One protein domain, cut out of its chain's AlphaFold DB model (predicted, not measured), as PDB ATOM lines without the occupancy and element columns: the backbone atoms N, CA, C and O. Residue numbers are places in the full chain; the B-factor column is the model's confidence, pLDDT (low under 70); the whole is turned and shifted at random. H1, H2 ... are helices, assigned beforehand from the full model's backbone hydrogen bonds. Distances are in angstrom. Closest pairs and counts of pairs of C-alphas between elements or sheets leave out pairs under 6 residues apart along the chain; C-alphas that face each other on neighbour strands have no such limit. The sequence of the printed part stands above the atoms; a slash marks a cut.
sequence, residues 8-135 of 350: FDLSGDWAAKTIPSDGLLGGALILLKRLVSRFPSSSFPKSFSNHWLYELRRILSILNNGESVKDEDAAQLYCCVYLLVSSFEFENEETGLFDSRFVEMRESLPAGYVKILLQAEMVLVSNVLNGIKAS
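What this domain is: This is residues 8 to 135 of the 350 residues of an uncharacterized protein of Pseudomonas sp. SLBN-26 (UniProt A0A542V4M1). Helix H4 is the core, with H2 and H6 side by side with it on opposite sides, the three in a loose row and running the same way. H3 crosses H4 on another side of this row, the short H5 packs on the first residues of H2, and the small turn H1 sits at the last residues of H3. The end of H6 and the two residues after it, residues 129 to 135, stick out as a free arm. The printed part has 128 residues with six named helices, H1 to H6 in chain order, and no named strand; the class is all helix. The whole is compact, with a radius of gyration of the C-alphas of 14.5 A and spans of 46 by 35 by 26 A.

How they stand to each other: H1, residues 13 to 16, touches H3, residues 50 to 64, with residues 60 to 64 of H3 alone; the closest C-alphas, of Trp 14 and Asn 64, are 5.3 A apart. H1 is close to but not clearly touching H2, residues 23 to 38. H2 touches the hub H4, residues 71 to 91, the same way at a shallow tilt of 32 degrees; the closest C-alphas, of Leu 25 and Ala 74, are 4.8 A apart. H2 and H3 are apart. H3 touches H4 at residues 73 to 81 alone, opposite ways at a steep tilt of 52 degrees, with the C-alphas of Trp 52 and Cys 80 closest at 5.8 A. H5, residues 100 to 108, touches residues 23 to 28 of H2 alone, opposite ways at a tilt of 35.4 degrees, only just steep; the C-alphas of Gly 27 and Phe 102 are closest at 5.9 A. H4 and H5 are near each other. H6, residues 111 to 133, touches H4 the same way at a shallow tilt of 19 degrees, with the C-alphas of Cys 79 and Leu 117 closest at 6.2 A. H2 and H6 are apart. In H2, H3, H4 and H6 every O i to N i+4 pair is within hydrogen-bond range; H5 has 2 of 5, beside 5 of 6 O i to N i+3 pairs, and H1 is too short for an i+4 pair.

Where its parts are: H1 begins at C-alpha 13 (193.328, 170.529, 251.989) and is 5.5 A long from first to last C-alpha. H2 is 22.8 A long, H3 20.9 A and H5 13.8 A. H4 is 30.5 A long and begins at C-alpha 71 (205.254, 171.101, 269.083). H6, the longest, is 33.6 A and ends at C-alpha 133 (171.403, 184.321, 285.675).

The domain as a whole: The two C-alphas farthest apart, of Gly 66 and Ser 135, are 46.6 A apart. The printed part has no cut. The link from H2 to H3 is long, with 11 residues, and the link from H5 to H6 is tight, with 2. The mean pLDDT of the printed part is 76.0; 28 residues are under 70, among them residues 10 to 22 and 93 to 97.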
ATOM      1  N   PHE A   8     182.202 174.505 258.802       64.56
ATOM      2  CA  PHE A   8     182.722 173.900 257.573       64.56
ATOM      3  C   PHE A   8     183.797 174.753 256.877       64.56
ATOM      4  O   PHE A   8     184.601 174.218 256.120       64.56
ATOM      5  N   ASP A   9     183.914 176.046 257.202       70.06
ATOM      6  CA  ASP A   9     184.958 176.932 256.654       70.06
ATOM      7  C   ASP A   9     186.382 176.521 257.085       70.06
ATOM      8  O   ASP A   9     187.378 177.072 256.614       70.06
ATOM      9  N   LEU A  10     186.493 175.541 257.989       66.31
ATOM     10  CA  LEU A  10     187.750 174.945 258.428       66.31
ATOM     11  C   LEU A  10     188.242 173.801 257.526       66.31
ATOM     12  O   LEU A  10     189.388 173.375 257.686       66.31
ATOM     13  N   SER A  11     187.426 173.286 256.593       60.22
ATOM     14  CA  SER A  11     187.761 172.127 255.750       60.22
ATOM     15  C   SER A  11     188.707 172.498 254.594       60.22
ATOM     16  O   SER A  11     188.312 172.559 253.432       60.22
ATOM     17  N   GLY A  12     189.966 172.796 254.911       64.56
ATOM     18  CA  GLY A  12     191.029 172.962 253.913       64.56
ATOM     19  C   GLY A  12     191.627 171.630 253.444       64.56
ATOM     20  O   GLY A  12     191.263 170.563 253.941       64.56
ATOM     21  N   ASP A  13     192.606 171.694 252.537       62.44
ATOM     22  CA  ASP A  13     193.328 170.529 251.989       62.44
ATOM     23  C   ASP A  13     193.957 169.626 253.066       62.44
ATOM     24  O   ASP A  13     194.151 168.427 252.844       62.44
ATOM     25  N   TRP A  14     194.239 170.156 254.264       68.00
ATOM     26  CA  TRP A  14     194.693 169.377 255.420       68.00
ATOM     27  C   TRP A  14     193.738 168.226 255.791       68.00
ATOM     28  O   TRP A  14     194.198 167.185 256.256       68.00
ATOM     29  N   ALA A  15     192.431 168.365 255.544       61.38
ATOM     30  CA  ALA A  15     191.423 167.357 255.885       61.38
ATOM     31  C   ALA A  15     191.464 166.109 254.973       61.38
ATOM     32  O   ALA A  15     190.945 165.046 255.352       61.38
ATOM     33  N   ALA A  16     192.082 166.238 253.789       58.81
ATOM     34  CA  ALA A  16     192.271 165.183 252.789       58.81
ATOM     35  C   ALA A  16     193.639 164.475 252.892       58.81
ATOM     36  O   ALA A  16     193.826 163.418 252.288       58.81
ATOM     37  N   LYS A  17     194.587 165.029 253.660       66.19
ATOM     38  CA  LYS A  17     195.914 164.437 253.895       66.19
ATOM     39  C   LYS A  17     195.843 163.312 254.940       66.19
ATOM     40  O   LYS A  17     194.974 163.306 255.812       66.19
ATOM     41  N   THR A  18     196.765 162.352 254.863       58.34
ATOM     42  CA  THR A  18     196.932 161.293 255.871       58.34
ATOM     43  C   THR A  18     197.354 161.920 257.200       58.34
ATOM     44  O   THR A  18     198.467 162.424 257.330       58.34
ATOM     45  N   ILE A  19     196.444 161.922 258.176       65.00
ATOM     46  CA  ILE A  19     196.675 162.493 259.506       65.00
ATOM     47  C   ILE A  19     197.517 161.492 260.317       65.00
ATOM     48  O   ILE A  19     197.152 160.313 260.355       65.00
ATOM     49  N   PRO A  20     198.621 161.910 260.961       64.31
ATOM     50  CA  PRO A  20     199.349 161.041 261.882       64.31
ATOM     51  C   PRO A  20     198.424 160.608 263.028       64.31
ATOM     52  O   PRO A  20     197.720 161.438 263.596       64.31
ATOM     53  N   SER A  21     198.392 159.315 263.359       59.31
ATOM     54  CA  SER A  21     197.503 158.782 264.406       59.31
ATOM     55  C   SER A  21     197.948 159.133 265.826       59.31
ATOM     56  O   SER A  21     197.143 159.052 266.752       59.31
ATOM     57  N   ASP A  22     199.212 159.534 265.987       64.56
ATOM     58  CA  ASP A  22     199.882 159.607 267.280       64.56
ATOM     59  C   ASP A  22     200.276 161.054 267.623       64.56
ATOM     60  O   ASP A  22     200.701 161.830 266.762       64.56
ATOM     61  N   GLY A  23     200.144 161.413 268.904       77.00
ATOM     62  CA  GLY A  23     200.493 162.732 269.441       77.00
ATOM     63  C   GLY A  23     199.372 163.783 269.382       77.00
ATOM     64  O   GLY A  23     198.297 163.566 268.821       77.00
ATOM     65  N   LEU A  24     199.643 164.952 269.979       81.06
ATOM     66  CA  LEU A  24     198.679 166.052 270.163       81.06
ATOM     67  C   LEU A  24     198.063 166.547 268.846       81.06
ATOM     68  O   LEU A  24     196.854 166.763 268.767       81.06
ATOM     69  N   LEU A  25     198.890 166.680 267.804       82.00
ATOM     70  CA  LEU A  25     198.465 167.125 266.476       82.00
ATOM     71  C   LEU A  25     197.482 166.131 265.838       82.00
ATOM     72  O   LEU A  25     196.434 166.528 265.333       82.00
ATOM     73  N   GLY A  26     197.808 164.837 265.896       80.44
ATOM     74  CA  GLY A  26     196.986 163.763 265.345       80.44
ATOM     75  C   GLY A  26     195.621 163.674 266.016       80.44
ATOM     76  O   GLY A  26     194.586 163.722 265.347       80.44
ATOM     77  N   GLY A  27     195.615 163.643 267.351       81.81
ATOM     78  CA  GLY A  27     194.386 163.618 268.141       81.81
ATOM     79  C   GLY A  27     193.478 164.821 267.868       81.81
ATOM     80  O   GLY A  27     192.271 164.652 267.680       81.81
ATOM     81  N   ALA A  28     194.051 166.029 267.788       83.81
ATOM     82  CA  ALA A  28     193.295 167.258 267.547       83.81
ATOM     83  C   ALA A  28     192.643 167.276 266.158       83.81
ATOM     84  O   ALA A  28     191.464 167.602 266.030       83.81
ATOM     85  N   LEU A  29     193.372 166.865 265.119       83.00
ATOM     86  CA  LEU A  29     192.847 166.833 263.752       83.00
ATOM     87  C   LEU A  29     191.771 165.752 263.563       83.00
ATOM     88  O   LEU A  29     190.787 165.990 262.859       83.00
ATOM     89  N   ILE A  30     191.912 164.593 264.219       83.06
ATOM     90  CA  ILE A  30     190.900 163.525 264.202       83.06
ATOM     91  C   ILE A  30     189.591 164.008 264.836       83.06
ATOM     92  O   ILE A  30     188.524 163.847 264.237       83.06
ATOM     93  N   LEU A  31     189.658 164.627 266.020       82.12
ATOM     94  CA  LEU A  31     188.460 165.149 266.679       82.12
ATOM     95  C   LEU A  31     187.827 166.306 265.915       82.12
ATOM     96  O   LEU A  31     186.604 166.344 265.792       82.12
ATOM     97  N   LEU A  32     188.632 167.208 265.356       82.75
ATOM     98  CA  LEU A  32     188.116 168.308 264.550       82.75
ATOM     99  C   LEU A  32     187.379 167.786 263.308       82.75
ATOM    100  O   LEU A  32     186.271 168.232 263.013       82.75
ATOM    101  N   LYS A  33     187.930 166.775 262.624       81.12
ATOM    102  CA  LYS A  33     187.267 166.115 261.488       81.12
ATOM    103  C   LYS A  33     185.960 165.438 261.905       81.12
ATOM    104  O   LYS A  33     184.963 165.538 261.190       81.12
ATOM    105  N   ARG A  34     185.941 164.790 263.074       80.44
ATOM    106  CA  ARG A  34     184.736 164.164 263.638       80.44
ATOM    107  C   ARG A  34     183.652 165.201 263.939       80.44
ATOM    108  O   ARG A  34     182.509 164.995 263.540       80.44
ATOM    109  N   LEU A  35     184.019 166.312 264.574       80.88
ATOM    110  CA  LEU A  35     183.131 167.431 264.888       80.88
ATOM    111  C   LEU A  35     182.497 168.012 263.610       80.88
ATOM    112  O   LEU A  35     181.274 168.051 263.510       80.88
ATOM    113  N   VAL A  36     183.312 168.355 262.602       79.81
ATOM    114  CA  VAL A  36     182.834 168.893 261.311       79.81
ATOM    115  C   VAL A  36     181.924 167.895 260.580       79.81
ATOM    116  O   VAL A  36     180.920 168.284 259.994       79.81
ATOM    117  N   SER A  37     182.234 166.593 260.634       77.06
ATOM    118  CA  SER A  37     181.413 165.561 259.979       77.06
ATOM    119  C   SER A  37     180.059 165.328 260.655       77.06
ATOM    120  O   SER A  37     179.078 165.027 259.980       77.06
ATOM    121  N   ARG A  38     180.006 165.448 261.987       77.88
ATOM    122  CA  ARG A  38     178.805 165.188 262.789       77.88
ATOM    123  C   ARG A  38     177.843 166.373 262.762       77.88
ATOM    124  O   ARG A  38     176.637 166.164 262.829       77.88
ATOM    125  N   PHE A  39     178.370 167.586 262.602       75.25
ATOM    126  CA  PHE A  39     177.588 168.818 262.563       75.25
ATOM    127  C   PHE A  39     177.836 169.593 261.253       75.25
ATOM    128  O   PHE A  39     178.541 170.600 261.246       75.25
ATOM    129  N   PRO A  40     177.252 169.145 260.124       63.00
ATOM    130  CA  PRO A  40     177.552 169.677 258.788       63.00
ATOM    131  C   PRO A  40     176.983 171.080 258.506       63.00
ATOM    132  O   PRO A  40     177.235 171.640 257.441       63.00
ATOM    133  N   SER A  41     176.194 171.644 259.422       60.56
ATOM    134  CA  SER A  41     175.531 172.945 259.263       60.56
ATOM    135  C   SER A  41     175.568 173.804 260.530       60.56
ATOM    136  O   SER A  41     174.761 174.724 260.660       60.56
ATOM    137  N   SER A  42     176.433 173.480 261.497       71.19
ATOM    138  CA  SER A  42     176.515 174.240 262.745       71.19
ATOM    139  C   SER A  42     177.383 175.490 262.597       71.19
ATOM    140  O   SER A  42     178.457 175.479 261.990       71.19
ATOM    141  N   SER A  43     176.914 176.586 263.188       74.25
ATOM    142  CA  SER A  43     177.744 177.755 263.466       74.25
ATOM    143  C   SER A  43     178.659 177.471 264.655       74.25
ATOM    144  O   SER A  43     178.393 176.571 265.457       74.25
ATOM    145  N   PHE A  44     179.713 178.268 264.814       73.75
ATOM    146  CA  PHE A  44     180.514 178.208 266.036       73.75
ATOM    147  C   PHE A  44     179.660 178.471 267.293       73.75
ATOM    148  O   PHE A  44     178.735 179.290 267.239       73.75
ATOM    149  N   PRO A  45     179.974 177.818 268.431       72.50
ATOM    150  CA  PRO A  45     179.272 178.033 269.688       72.50
ATOM    151  C   PRO A  45     179.420 179.490 270.122       72.50
ATOM    152  O   PRO A  45     180.509 180.062 270.024       72.50
ATOM    153  N   LYS A  46     178.356 180.092 270.658       70.00
ATOM    154  CA  LYS A  46     178.401 181.488 271.146       70.00
ATOM    155  C   LYS A  46     179.385 181.663 272.303       70.00
ATOM    156  O   LYS A  46     179.887 182.760 272.541       70.00
ATOM    157  N   SER A  47     179.642 180.579 273.025       68.19
ATOM    158  CA  SER A  47     180.610 180.489 274.116       68.19
ATOM    159  C   SER A  47     182.077 180.417 273.658       68.19
ATOM    160  O   SER A  47     182.973 180.627 274.483       68.19
ATOM    161  N   PHE A  48     182.353 180.178 272.368       74.88
ATOM    162  CA  PHE A  48     183.713 180.035 271.844       74.88
ATOM    163  C   PHE A  48     184.352 181.399 271.534       74.88
ATOM    164  O   PHE A  48     183.829 182.205 270.768       74.88
ATOM    165  N   SER A  49     185.509 181.686 272.141       75.25
ATOM    166  CA  SER A  49     186.171 182.993 271.999       75.25
ATOM    167  C   SER A  49     186.749 183.214 270.597       75.25
ATOM    168  O   SER A  49     187.441 182.353 270.052       75.25
ATOM    169  N   ASN A  50     186.597 184.439 270.082       76.81
ATOM    170  CA  ASN A  50     187.208 184.892 268.827       76.81
ATOM    171  C   ASN A  50     188.736 184.724 268.798       76.81
ATOM    172  O   ASN A  50     189.311 184.517 267.732       76.81
ATOM    173  N   HIS A  51     189.404 184.800 269.954       79.75
ATOM    174  CA  HIS A  51     190.844 184.552 270.037       79.75
ATOM    175  C   HIS A  51     191.178 183.097 269.680       79.75
ATOM    176  O   HIS A  51     192.060 182.853 268.864       79.75
ATOM    177  N   TRP A  52     190.423 182.136 270.218       79.56
ATOM    178  CA  TRP A  52     190.617 180.712 269.933       79.56
ATOM    179  C   TRP A  52     190.259 180.352 268.493       79.56
ATOM    180  O   TRP A  52     190.932 179.529 267.878       79.56
ATOM    181  N   LEU A  53     189.253 181.020 267.927       79.69
ATOM    182  CA  LEU A  53     188.906 180.909 266.512       79.69
ATOM    183  C   LEU A  53     190.051 181.376 265.600       79.69
ATOM    184  O   LEU A  53     190.397 180.697 264.633       79.69
ATOM    185  N   TYR A  54     190.658 182.522 265.922       82.81
ATOM    186  CA  TYR A  54     191.800 183.057 265.183       82.81
ATOM    187  C   TYR A  54     193.002 182.109 265.237       82.81
ATOM    188  O   TYR A  54     193.588 181.800 264.201       82.81
ATOM    189  N   GLU A  55     193.338 181.606 266.427       80.94
ATOM    190  CA  GLU A  55     194.455 180.677 266.624       80.94
ATOM    191  C   GLU A  55     194.242 179.351 265.887       80.94
ATOM    192  O   GLU A  55     195.144 178.858 265.207       80.94
ATOM    193  N   LEU A  56     193.019 178.821 265.926       84.69
ATOM    194  CA  LEU A  56     192.655 177.624 265.182       84.69
ATOM    195  C   LEU A  56     192.798 177.840 263.664       84.69
ATOM    196  O   LEU A  56     193.426 177.025 262.988       84.69
ATOM    197  N   ARG A  57     192.316 178.966 263.120       82.31
ATOM    198  CA  ARG A  57     192.497 179.309 261.694       82.31
ATOM    199  C   ARG A  57     193.974 179.489 261.324       82.31
ATOM    200  O   ARG A  57     194.399 178.995 260.278       82.31
ATOM    201  N   ARG A  58     194.761 180.155 262.177       84.69
ATOM    202  CA  ARG A  58     196.204 180.357 261.978       84.69
ATOM    203  C   ARG A  58     196.915 179.016 261.820       84.69
ATOM    204  O   ARG A  58     197.606 178.811 260.825       84.69
ATOM    205  N   ILE A  59     196.696 178.082 262.742       82.44
ATOM    206  CA  ILE A  59     197.389 176.786 262.737       82.44
ATOM    207  C   ILE A  59     196.933 175.909 261.562       82.44
ATOM    208  O   ILE A  59     197.755 175.270 260.905       82.44
ATOM    209  N   LEU A  60     195.642 175.932 261.216       81.81
ATOM    210  CA  LEU A  60     195.138 175.214 260.040       81.81
ATOM    211  C   LEU A  60     195.682 175.783 258.717       81.81
ATOM    212  O   LEU A  60     195.881 175.030 257.763       81.81
ATOM    213  N   SER A  61     195.981 177.086 258.653       81.88
ATOM    214  CA  SER A  61     196.623 177.691 257.478       81.88
ATOM    215  C   SER A  61     198.068 177.208 257.278       81.88
ATOM    216  O   SER A  61     198.455 176.908 256.149       81.88
ATOM    217  N   ILE A  62     198.826 177.020 258.367       81.94
ATOM    218  CA  ILE A  62     200.191 176.458 258.350       81.94
ATOM    219  C   ILE A  62     200.165 175.021 257.797       81.94
ATOM    220  O   ILE A  62     200.948 174.665 256.914       81.94
ATOM    221  N   LEU A  63     199.193 174.215 258.241       79.56
ATOM    222  CA  LEU A  63     198.975 172.844 257.758       79.56
ATOM    223  C   LEU A  63     198.588 172.775 256.268       79.56
ATOM    224  O   LEU A  63     199.017 171.864 255.544       79.56
ATOM    225  N   ASN A  64     197.789 173.732 255.790       80.38
ATOM    226  CA  ASN A  64     197.425 173.828 254.374       80.38
ATOM    227  C   ASN A  64     198.635 174.162 253.497       80.38
ATOM    228  O   ASN A  64     198.824 173.514 252.467       80.38
ATOM    229  N   ASN A  65     199.499 175.073 253.953       79.94
ATOM    230  CA  ASN A  65     200.719 175.477 253.246       79.94
ATOM    231  C   ASN A  65     201.813 174.391 253.222       79.94
ATOM    232  O   ASN A  65     202.818 174.547 252.532       79.94
ATOM    233  N   GLY A  66     201.615 173.268 253.925       70.12
ATOM    234  CA  GLY A  66     202.543 172.133 253.927       70.12
ATOM    235  C   GLY A  66     203.792 172.350 254.782       70.12
ATOM    236  O   GLY A  66     204.765 171.614 254.628       70.12
ATOM    237  N   GLU A  67     203.769 173.338 255.673       75.94
ATOM    238  CA  GLU A  67     204.855 173.611 256.609       75.94
ATOM    239  C   GLU A  67     204.840 172.620 257.783       75.94
ATOM    240  O   GLU A  67     203.792 172.109 258.191       75.94
ATOM    241  N   SER A  68     206.019 172.333 258.346       75.25
ATOM    242  CA  SER A  68     206.133 171.489 259.538       75.25
ATOM    243  C   SER A  68     205.563 172.214 260.759       75.25
ATOM    244  O   SER A  68     206.067 173.274 261.138       75.25
ATOM    245  N   VAL A  69     204.555 171.624 261.401       78.62
ATOM    246  CA  VAL A  69     203.961 172.155 262.634       78.62
ATOM    247  C   VAL A  69     204.918 171.936 263.803       78.62
ATOM    248  O   VAL A  69     205.398 170.822 264.009       78.62
ATOM    249  N   LYS A  70     205.200 172.996 264.565       84.38
ATOM    250  CA  LYS A  70     206.016 172.916 265.783       84.38
ATOM    251  C   LYS A  70     205.214 172.292 266.926       84.38
ATOM    252  O   LYS A  70     203.993 172.417 266.966       84.38
ATOM    253  N   ASP A  71     205.900 171.708 267.906       80.06
ATOM    254  CA  ASP A  71     205.254 171.101 269.083       80.06
ATOM    255  C   ASP A  71     204.372 172.096 269.863       80.06
ATOM    256  O   ASP A  71     203.311 171.733 270.373       80.06
ATOM    257  N   GLU A  72     204.763 173.373 269.901       82.38
ATOM    258  CA  GLU A  72     203.980 174.464 270.501       82.38
ATOM    259  C   GLU A  72     202.652 174.707 269.766       82.38
ATOM    260  O   GLU A  72     201.601 174.820 270.401       82.38
ATOM    261  N   ASP A  73     202.677 174.727 268.430       83.69
ATOM    262  CA  ASP A  73     201.476 174.886 267.605       83.69
ATOM    263  C   ASP A  73     200.579 173.637 267.689       83.69
ATOM    264  O   ASP A  73     199.353 173.751 267.678       83.69
ATOM    265  N   ALA A  74     201.159 172.443 267.852       82.94
ATOM    266  CA  ALA A  74     200.408 171.207 268.082       82.94
ATOM    267  C   ALA A  74     199.678 171.209 269.438       82.94
ATOM    268  O   ALA A  74     198.501 170.846 269.508       82.94
ATOM    269  N   ALA A  75     200.342 171.660 270.508       84.19
ATOM    270  CA  ALA A  75     199.722 171.822 271.825       84.19
ATOM    271  C   ALA A  75     198.631 172.904 271.812       84.19
ATOM    272  O   ALA A  75     197.556 172.720 272.389       84.19
ATOM    273  N   GLN A  76     198.871 174.010 271.103       85.12
ATOM    274  CA  GLN A  76     197.896 175.084 270.960       85.12
ATOM    275  C   GLN A  76     196.659 174.633 270.168       85.12
ATOM    276  O   GLN A  76     195.534 174.934 270.577       85.12
ATOM    277  N   LEU A  77     196.842 173.861 269.092       85.50
ATOM    278  CA  LEU A  77     195.738 173.279 268.327       85.50
ATOM    279  C   LEU A  77     194.903 172.330 269.189       85.50
ATOM    280  O   LEU A  77     193.676 172.411 269.163       85.50
ATOM    281  N   TYR A  78     195.553 171.475 269.982       86.62
ATOM    282  CA  TYR A  78     194.863 170.590 270.917       86.62
ATOM    283  C   TYR A  78     193.974 171.382 271.887       86.62
ATOM    284  O   TYR A  78     192.794 171.061 272.022       86.62
ATOM    285  N   CYS A  79     194.488 172.456 272.501       85.56
ATOM    286  CA  CYS A  79     193.690 173.313 273.383       85.56
ATOM    287  C   CYS A  79     192.494 173.952 272.657       85.56
ATOM    288  O   CYS A  79     191.392 173.969 273.204       85.56
ATOM    289  N   CYS A  80     192.689 174.445 271.428       85.62
ATOM    290  CA  CYS A  80     191.611 175.042 270.636       85.62
ATOM    291  C   CYS A  80     190.503 174.025 270.336       85.62
ATOM    292  O   CYS A  80     189.324 174.325 270.523       85.62
ATOM    293  N   VAL A  81     190.878 172.822 269.891       85.44
ATOM    294  CA  VAL A  81     189.930 171.752 269.551       85.44
ATOM    295  C   VAL A  81     189.221 171.233 270.799       85.44
ATOM    296  O   VAL A  81     188.008 171.049 270.761       85.44
ATOM    297  N   TYR A  82     189.937 171.061 271.914       85.44
ATOM    298  CA  TYR A  82     189.344 170.668 273.192       85.44
ATOM    299  C   TYR A  82     188.252 171.656 273.614       85.44
ATOM    300  O   TYR A  82     187.111 171.261 273.837       85.44
ATOM    301  N   LEU A  83     188.570 172.954 273.642       83.44
ATOM    302  CA  LEU A  83     187.617 173.996 274.028       83.44
ATOM    303  C   LEU A  83     186.432 174.091 273.066       83.44
ATOM    304  O   LEU A  83     185.304 174.312 273.508       83.44
ATOM    305  N   LEU A  84     186.671 173.908 271.766       83.62
ATOM    306  CA  LEU A  84     185.622 173.924 270.752       83.62
ATOM    307  C   LEU A  84     184.638 172.768 270.960       83.62
ATOM    308  O   LEU A  84     183.432 172.997 271.002       83.62
ATOM    309  N   VAL A  85     185.148 171.547 271.143       82.88
ATOM    310  CA  VAL A  85     184.328 170.352 271.394       82.88
ATOM    311  C   VAL A  85     183.542 170.500 272.699       82.88
ATOM    312  O   VAL A  85     182.336 170.273 272.691       82.88
ATOM    313  N   SER A  86     184.175 170.958 273.787       80.38
ATOM    314  CA  SER A  86     183.487 171.196 275.065       80.38
ATOM    315  C   SER A  86     182.373 172.239 274.953       80.38
ATOM    316  O   SER A  86     181.313 172.077 275.551       80.38
ATOM    317  N   SER A  87     182.593 173.300 274.171       77.12
ATOM    318  CA  SER A  87     181.574 174.329 273.922       77.12
ATOM    319  C   SER A  87     180.384 173.763 273.134       77.12
ATOM    320  O   SER A  87     179.235 174.097 273.415       77.12
ATOM    321  N   PHE A  88     180.649 172.871 272.175       78.31
ATOM    322  CA  PHE A  88     179.631 172.215 271.351       78.31
ATOM    323  C   PHE A  88     178.790 171.185 272.109       78.31
ATOM    324  O   PHE A  88     177.567 171.189 271.962       78.31
ATOM    325  N   GLU A  89     179.432 170.313 272.894       77.56
ATOM    326  CA  GLU A  89     178.738 169.338 273.749       77.56
ATOM    327  C   GLU A  89     177.818 170.052 274.748       77.56
ATOM    328  O   GLU A  89     176.695 169.612 274.980       77.56
ATOM    329  N   PHE A  90     178.251 171.206 275.269       73.38
ATOM    330  CA  PHE A  90     177.448 172.012 276.180       73.38
ATOM    331  C   PHE A  90     176.229 172.665 275.503       73.38
ATOM    332  O   PHE A  90     175.120 172.551 276.016       73.38
ATOM    333  N   GLU A  91     176.405 173.348 274.365       73.69
ATOM    334  CA  GLU A  91     175.300 174.072 273.708       73.69
ATOM    335  C   GLU A  91     174.245 173.149 273.072       73.69
ATOM    336  O   GLU A  91     173.099 173.569 272.925       73.69
ATOM    337  N   ASN A  92     174.602 171.910 272.716       70.31
ATOM    338  CA  ASN A  92     173.683 170.956 272.076       70.31
ATOM    339  C   ASN A  92     173.217 169.818 272.998       70.31
ATOM    340  O   ASN A  92     172.553 168.903 272.518       70.31
ATOM    341  N   GLU A  93     173.574 169.847 274.289       66.50
ATOM    342  CA  GLU A  93     173.282 168.776 275.263       66.50
ATOM    343  C   GLU A  93     173.705 167.369 274.777       66.50
ATOM    344  O   GLU A  93     173.113 166.353 275.146       66.50
ATOM    345  N   GLU A  94     174.745 167.286 273.939       65.25
ATOM    346  CA  GLU A  94     175.253 166.018 273.413       65.25
ATOM    347  C   GLU A  94     176.442 165.510 274.230       65.25
ATOM    348  O   GLU A  94     177.323 166.265 274.629       65.25
ATOM    349  N   THR A  95     176.517 164.190 274.411       60.75
ATOM    350  CA  THR A  95     177.644 163.525 275.077       60.75
ATOM    351  C   THR A  95     178.374 162.585 274.120       60.75
ATOM    352  O   THR A  95     177.735 161.806 273.406       60.75
ATOM    353  N   GLY A  96     179.711 162.580 274.155       66.62
ATOM    354  CA  GLY A  96     180.523 161.502 273.579       66.62
ATOM    355  C   GLY A  96     181.242 161.850 272.275       66.62
ATOM    356  O   GLY A  96     181.464 160.967 271.439       66.62
ATOM    357  N   LEU A  97     181.596 163.121 272.064       69.88
ATOM    358  CA  LEU A  97     182.561 163.502 271.033       69.88
ATOM    359  C   LEU A  97     184.000 163.211 271.460       69.88
ATOM    360  O   LEU A  97     184.793 162.792 270.612       69.88
ATOM    361  N   PHE A  98     184.326 163.382 272.744       74.00
ATOM    362  CA  PHE A  98     185.632 163.008 273.280       74.00
ATOM    363  C   PHE A  98     185.847 161.486 273.230       74.00
ATOM    364  O   PHE A  98     185.007 160.707 273.675       74.00
ATOM    365  N   ASP A  99     186.993 161.063 272.696       71.75
ATOM    366  CA  ASP A  99     187.523 159.706 272.882       71.75
ATOM    367  C   ASP A  99     188.386 159.698 274.157       71.75
ATOM    368  O   ASP A  99     189.086 160.681 274.423       71.75
ATOM    369  N   SER A 100     188.372 158.606 274.929       73.31
ATOM    370  CA  SER A 100     189.206 158.455 276.131       73.31
ATOM    371  C   SER A 100     190.681 158.704 275.816       73.31
ATOM    372  O   SER A 100     191.362 159.392 276.571       73.31
ATOM    373  N   ARG A 101     191.136 158.284 274.626       72.50
ATOM    374  CA  ARG A 101     192.495 158.555 274.135       72.50
ATOM    375  C   ARG A 101     192.802 160.042 273.991       72.50
ATOM    376  O   ARG A 101     193.914 160.468 274.275       72.50
ATOM    377  N   PHE A 102     191.836 160.848 273.554       75.44
ATOM    378  CA  PHE A 102     192.040 162.290 273.420       75.44
ATOM    379  C   PHE A 102     192.110 162.978 274.782       75.44
ATOM    380  O   PHE A 102     192.865 163.931 274.946       75.44
ATOM    381  N   VAL A 103     191.350 162.493 275.765       75.44
ATOM    382  CA  VAL A 103     191.406 163.004 277.141       75.44
ATOM    383  C   VAL A 103     192.737 162.636 277.800       75.44
ATOM    384  O   VAL A 103     193.352 163.492 278.427       75.44
ATOM    385  N   GLU A 104     193.231 161.412 277.593       79.06
ATOM    386  CA  GLU A 104     194.543 160.953 278.083       79.06
ATOM    387  C   GLU A 104     195.708 161.750 277.475       79.06
ATOM    388  O   GLU A 104     196.675 162.071 278.162       79.06
ATOM    389  N   MET A 105     195.589 162.188 276.214       79.31
ATOM    390  CA  MET A 105     196.574 163.080 275.584       79.31
ATOM    391  C   MET A 105     196.756 164.411 276.333       79.31
ATOM    392  O   MET A 105     197.795 165.050 276.152       79.31
ATOM    393  N   ARG A 106     195.824 164.809 277.217       78.75
ATOM    394  CA  ARG A 106     195.969 165.995 278.078       78.75
ATOM    395  C   ARG A 106     197.233 165.937 278.939       78.75
ATOM    396  O   ARG A 106     197.836 166.975 279.205       78.75
ATOM    397  N   GLU A 107     197.650 164.739 279.346       81.31
ATOM    398  CA  GLU A 107     198.841 164.523 280.177       81.31
ATOM    399  C   GLU A 107     200.150 164.795 279.422       81.31
ATOM    400  O   GLU A 107     201.175 165.073 280.039       81.31
ATOM    401  N   SER A 108     200.110 164.776 278.086       83.00
ATOM    402  CA  SER A 108     201.266 165.071 277.231       83.00
ATOM    403  C   SER A 108     201.479 166.569 276.962       83.00
ATOM    404  O   SER A 108     202.446 166.938 276.295       83.00
ATOM    405  N   LEU A 109     200.606 167.449 277.477       84.56
ATOM    406  CA  LEU A 109     200.745 168.892 277.282       84.56
ATOM    407  C   LEU A 109     201.852 169.497 278.161       84.56
ATOM    408  O   LEU A 109     201.952 169.184 279.350       84.56
ATOM    409  N   PRO A 110     202.608 170.483 277.643       85.88
ATOM    410  CA  PRO A 110     203.502 171.281 278.471       85.88
ATOM    411  C   PRO A 110     202.730 172.047 279.556       85.88
ATOM    412  O   PRO A 110     201.635 172.562 279.316       85.88
ATOM    413  N   ALA A 111     203.338 172.213 280.736       82.62
ATOM    414  CA  ALA A 111     202.703 172.835 281.907       82.62
ATOM    415  C   ALA A 111     202.105 174.235 281.635       82.62
ATOM    416  O   ALA A 111     201.078 174.598 282.213       82.62
ATOM    417  N   GLY A 112     202.714 175.008 280.727       83.06
ATOM    418  CA  GLY A 112     202.188 176.305 280.289       83.06
ATOM    419  C   GLY A 112     200.806 176.199 279.634       83.06
ATOM    420  O   GLY A 112     199.906 176.960 279.983       83.06
ATOM    421  N   TYR A 113     200.602 175.211 278.761       82.81
ATOM    422  CA  TYR A 113     199.337 175.007 278.053       82.81
ATOM    423  C   TYR A 113     198.264 174.352 278.927       82.81
ATOM    424  O   TYR A 113     197.091 174.692 278.799       82.81
ATOM    425  N   VAL A 114     198.648 173.501 279.888       83.50
ATOM    426  CA  VAL A 114     197.708 172.959 280.891       83.50
ATOM    427  C   VAL A 114     197.055 174.089 281.694       83.50
ATOM    428  O   VAL A 114     195.844 174.079 281.917       83.50
ATOM    429  N   LYS A 115     197.838 175.100 282.090       82.00
ATOM    430  CA  LYS A 115     197.324 176.276 282.806       82.00
ATOM    431  C   LYS A 115     196.358 177.097 281.948       82.00
ATOM    432  O   LYS A 115     195.327 177.536 282.451       82.00
ATOM    433  N   ILE A 116     196.683 177.284 280.668       80.81
ATOM    434  CA  ILE A 116     195.821 177.998 279.715       80.81
ATOM    435  C   ILE A 116     194.492 177.251 279.532       80.81
ATOM    436  O   ILE A 116     193.432 177.877 279.568       80.81
ATOM    437  N   LEU A 117     194.537 175.921 279.411       82.62
ATOM    438  CA  LEU A 117     193.352 175.077 279.269       82.62
ATOM    439  C   LEU A 117     192.427 175.177 280.492       82.62
ATOM    440  O   LEU A 117     191.244 175.460 280.339       82.62
ATOM    441  N   LEU A 118     192.978 175.043 281.705       80.88
ATOM    442  CA  LEU A 118     192.223 175.177 282.960       80.88
ATOM    443  C   LEU A 118     191.569 176.559 283.102       80.88
ATOM    444  O   LEU A 118     190.430 176.683 283.553       80.88
ATOM    445  N   GLN A 119     192.283 177.620 282.717       80.69
ATOM    446  CA  GLN A 119     191.738 178.973 282.762       80.69
ATOM    447  C   GLN A 119     190.583 179.144 281.767       80.69
ATOM    448  O   GLN A 119     189.574 179.763 282.104       80.69
ATOM    449  N   ALA A 120     190.705 178.580 280.566       76.88
ATOM    450  CA  ALA A 120     189.652 178.624 279.560       76.88
ATOM    451  C   ALA A 120     188.416 177.795 279.963       76.88
ATOM    452  O   ALA A 120     187.296 178.272 279.778       76.88
ATOM    453  N   GLU A 121     188.598 176.628 280.595       77.75
ATOM    454  CA  GLU A 121     187.510 175.831 281.190       77.75
ATOM    455  C   GLU A 121     186.721 176.653 282.230       77.75
ATOM    456  O   GLU A 121     185.491 176.706 282.184       77.75
ATOM    457  N   MET A 122     187.405 177.376 283.127       76.00
ATOM    458  CA  MET A 122     186.732 178.226 284.122       76.00
ATOM    459  C   MET A 122     185.959 179.398 283.502       76.00
ATOM    460  O   MET A 122     184.879 179.750 283.982       76.00
ATOM    461  N   VAL A 123     186.487 180.009 282.437       76.12
ATOM    462  CA  VAL A 123     185.795 181.092 281.718       76.12
ATOM    463  C   VAL A 123     184.533 180.570 281.033       76.12
ATOM    464  O   VAL A 123     183.497 181.234 281.088       76.12
ATOM    465  N   LEU A 124     184.586 179.368 280.454       71.56
ATOM    466  CA  LEU A 124     183.429 178.719 279.841       71.56
ATOM    467  C   LEU A 124     182.314 178.494 280.874       71.56
ATOM    468  O   LEU A 124     181.186 178.934 280.661       71.56
ATOM    469  N   VAL A 125     182.650 177.945 282.046       74.38
ATOM    470  CA  VAL A 125     181.701 177.784 283.165       74.38
ATOM    471  C   VAL A 125     181.133 179.130 283.633       74.38
ATOM    472  O   VAL A 125     179.937 179.247 283.897       74.38
ATOM    473  N   SER A 126     181.960 180.175 283.716       73.00
ATOM    474  CA  SER A 126     181.503 181.511 284.116       73.00
ATOM    475  C   SER A 126     180.504 182.111 283.121       73.00
ATOM    476  O   SER A 126     179.481 182.660 283.538       73.00
ATOM    477  N   ASN A 127     180.757 181.967 281.819       70.31
ATOM    478  CA  ASN A 127     179.854 182.439 280.769       70.31
ATOM    479  C   ASN A 127     178.504 181.714 280.821       70.31
ATOM    480  O   ASN A 127     177.458 182.354 280.705       70.31
ATOM    481  N   VAL A 128     178.523 180.407 281.091       69.56
ATOM    482  CA  VAL A 128     177.319 179.596 281.303       69.56
ATOM    483  C   VAL A 128     176.513 180.090 282.505       69.56
ATOM    484  O   VAL A 128     175.320 180.368 282.384       69.56
ATOM    485  N   LEU A 129     177.160 180.270 283.660       69.81
ATOM    486  CA  LEU A 129     176.495 180.753 284.876       69.81
ATOM    487  C   LEU A 129     175.879 182.145 284.686       69.81
ATOM    488  O   LEU A 129     174.801 182.426 285.214       69.81
ATOM    489  N   ASN A 130     176.539 183.015 283.921       70.50
ATOM    490  CA  ASN A 130     176.013 184.336 283.593       70.50
ATOM    491  C   ASN A 130     174.806 184.258 282.644       70.50
ATOM    492  O   ASN A 130     173.858 185.021 282.821       70.50
ATOM    493  N   GLY A 131     174.793 183.310 281.701       67.81
ATOM    494  CA  GLY A 131     173.633 183.031 280.850       67.81
ATOM    495  C   GLY A 131     172.414 182.549 281.643       67.81
ATOM    496  O   GLY A 131     171.313 183.056 281.446       67.81
ATOM    497  N   ILE A 132     172.615 181.645 282.608       68.56
ATOM    498  CA  ILE A 132     171.540 181.144 283.485       68.56
ATOM    499  C   ILE A 132     170.988 182.265 284.375       68.56
ATOM    500  O   ILE A 132     169.775 182.382 284.530       68.56
ATOM    501  N   LYS A 133     171.848 183.138 284.914       66.56
ATOM    502  CA  LYS A 133     171.403 184.321 285.675       66.56
ATOM    503  C   LYS A 133     170.590 185.308 284.837       66.56
ATOM    504  O   LYS A 133     169.722 185.972 285.385       66.56
ATOM    505  N   ALA A 134     170.879 185.414 283.542       66.62
ATOM    506  CA  ALA A 134     170.138 186.268 282.617       66.62
ATOM    507  C   ALA A 134     168.819 185.636 282.129       66.62
ATOM    508  O   ALA A 134     168.049 186.300 281.434       66.62
ATOM    509  N   SER A 135     168.551 184.370 282.471       70.44
ATOM    510  CA  SER A 135     167.291 183.712 282.129       70.44
ATOM    511  C   SER A 135     166.124 184.299 282.927       70.44
ATOM    512  O   SER A 135     166.242 184.626 284.110       70.44
TER     513      SER A 135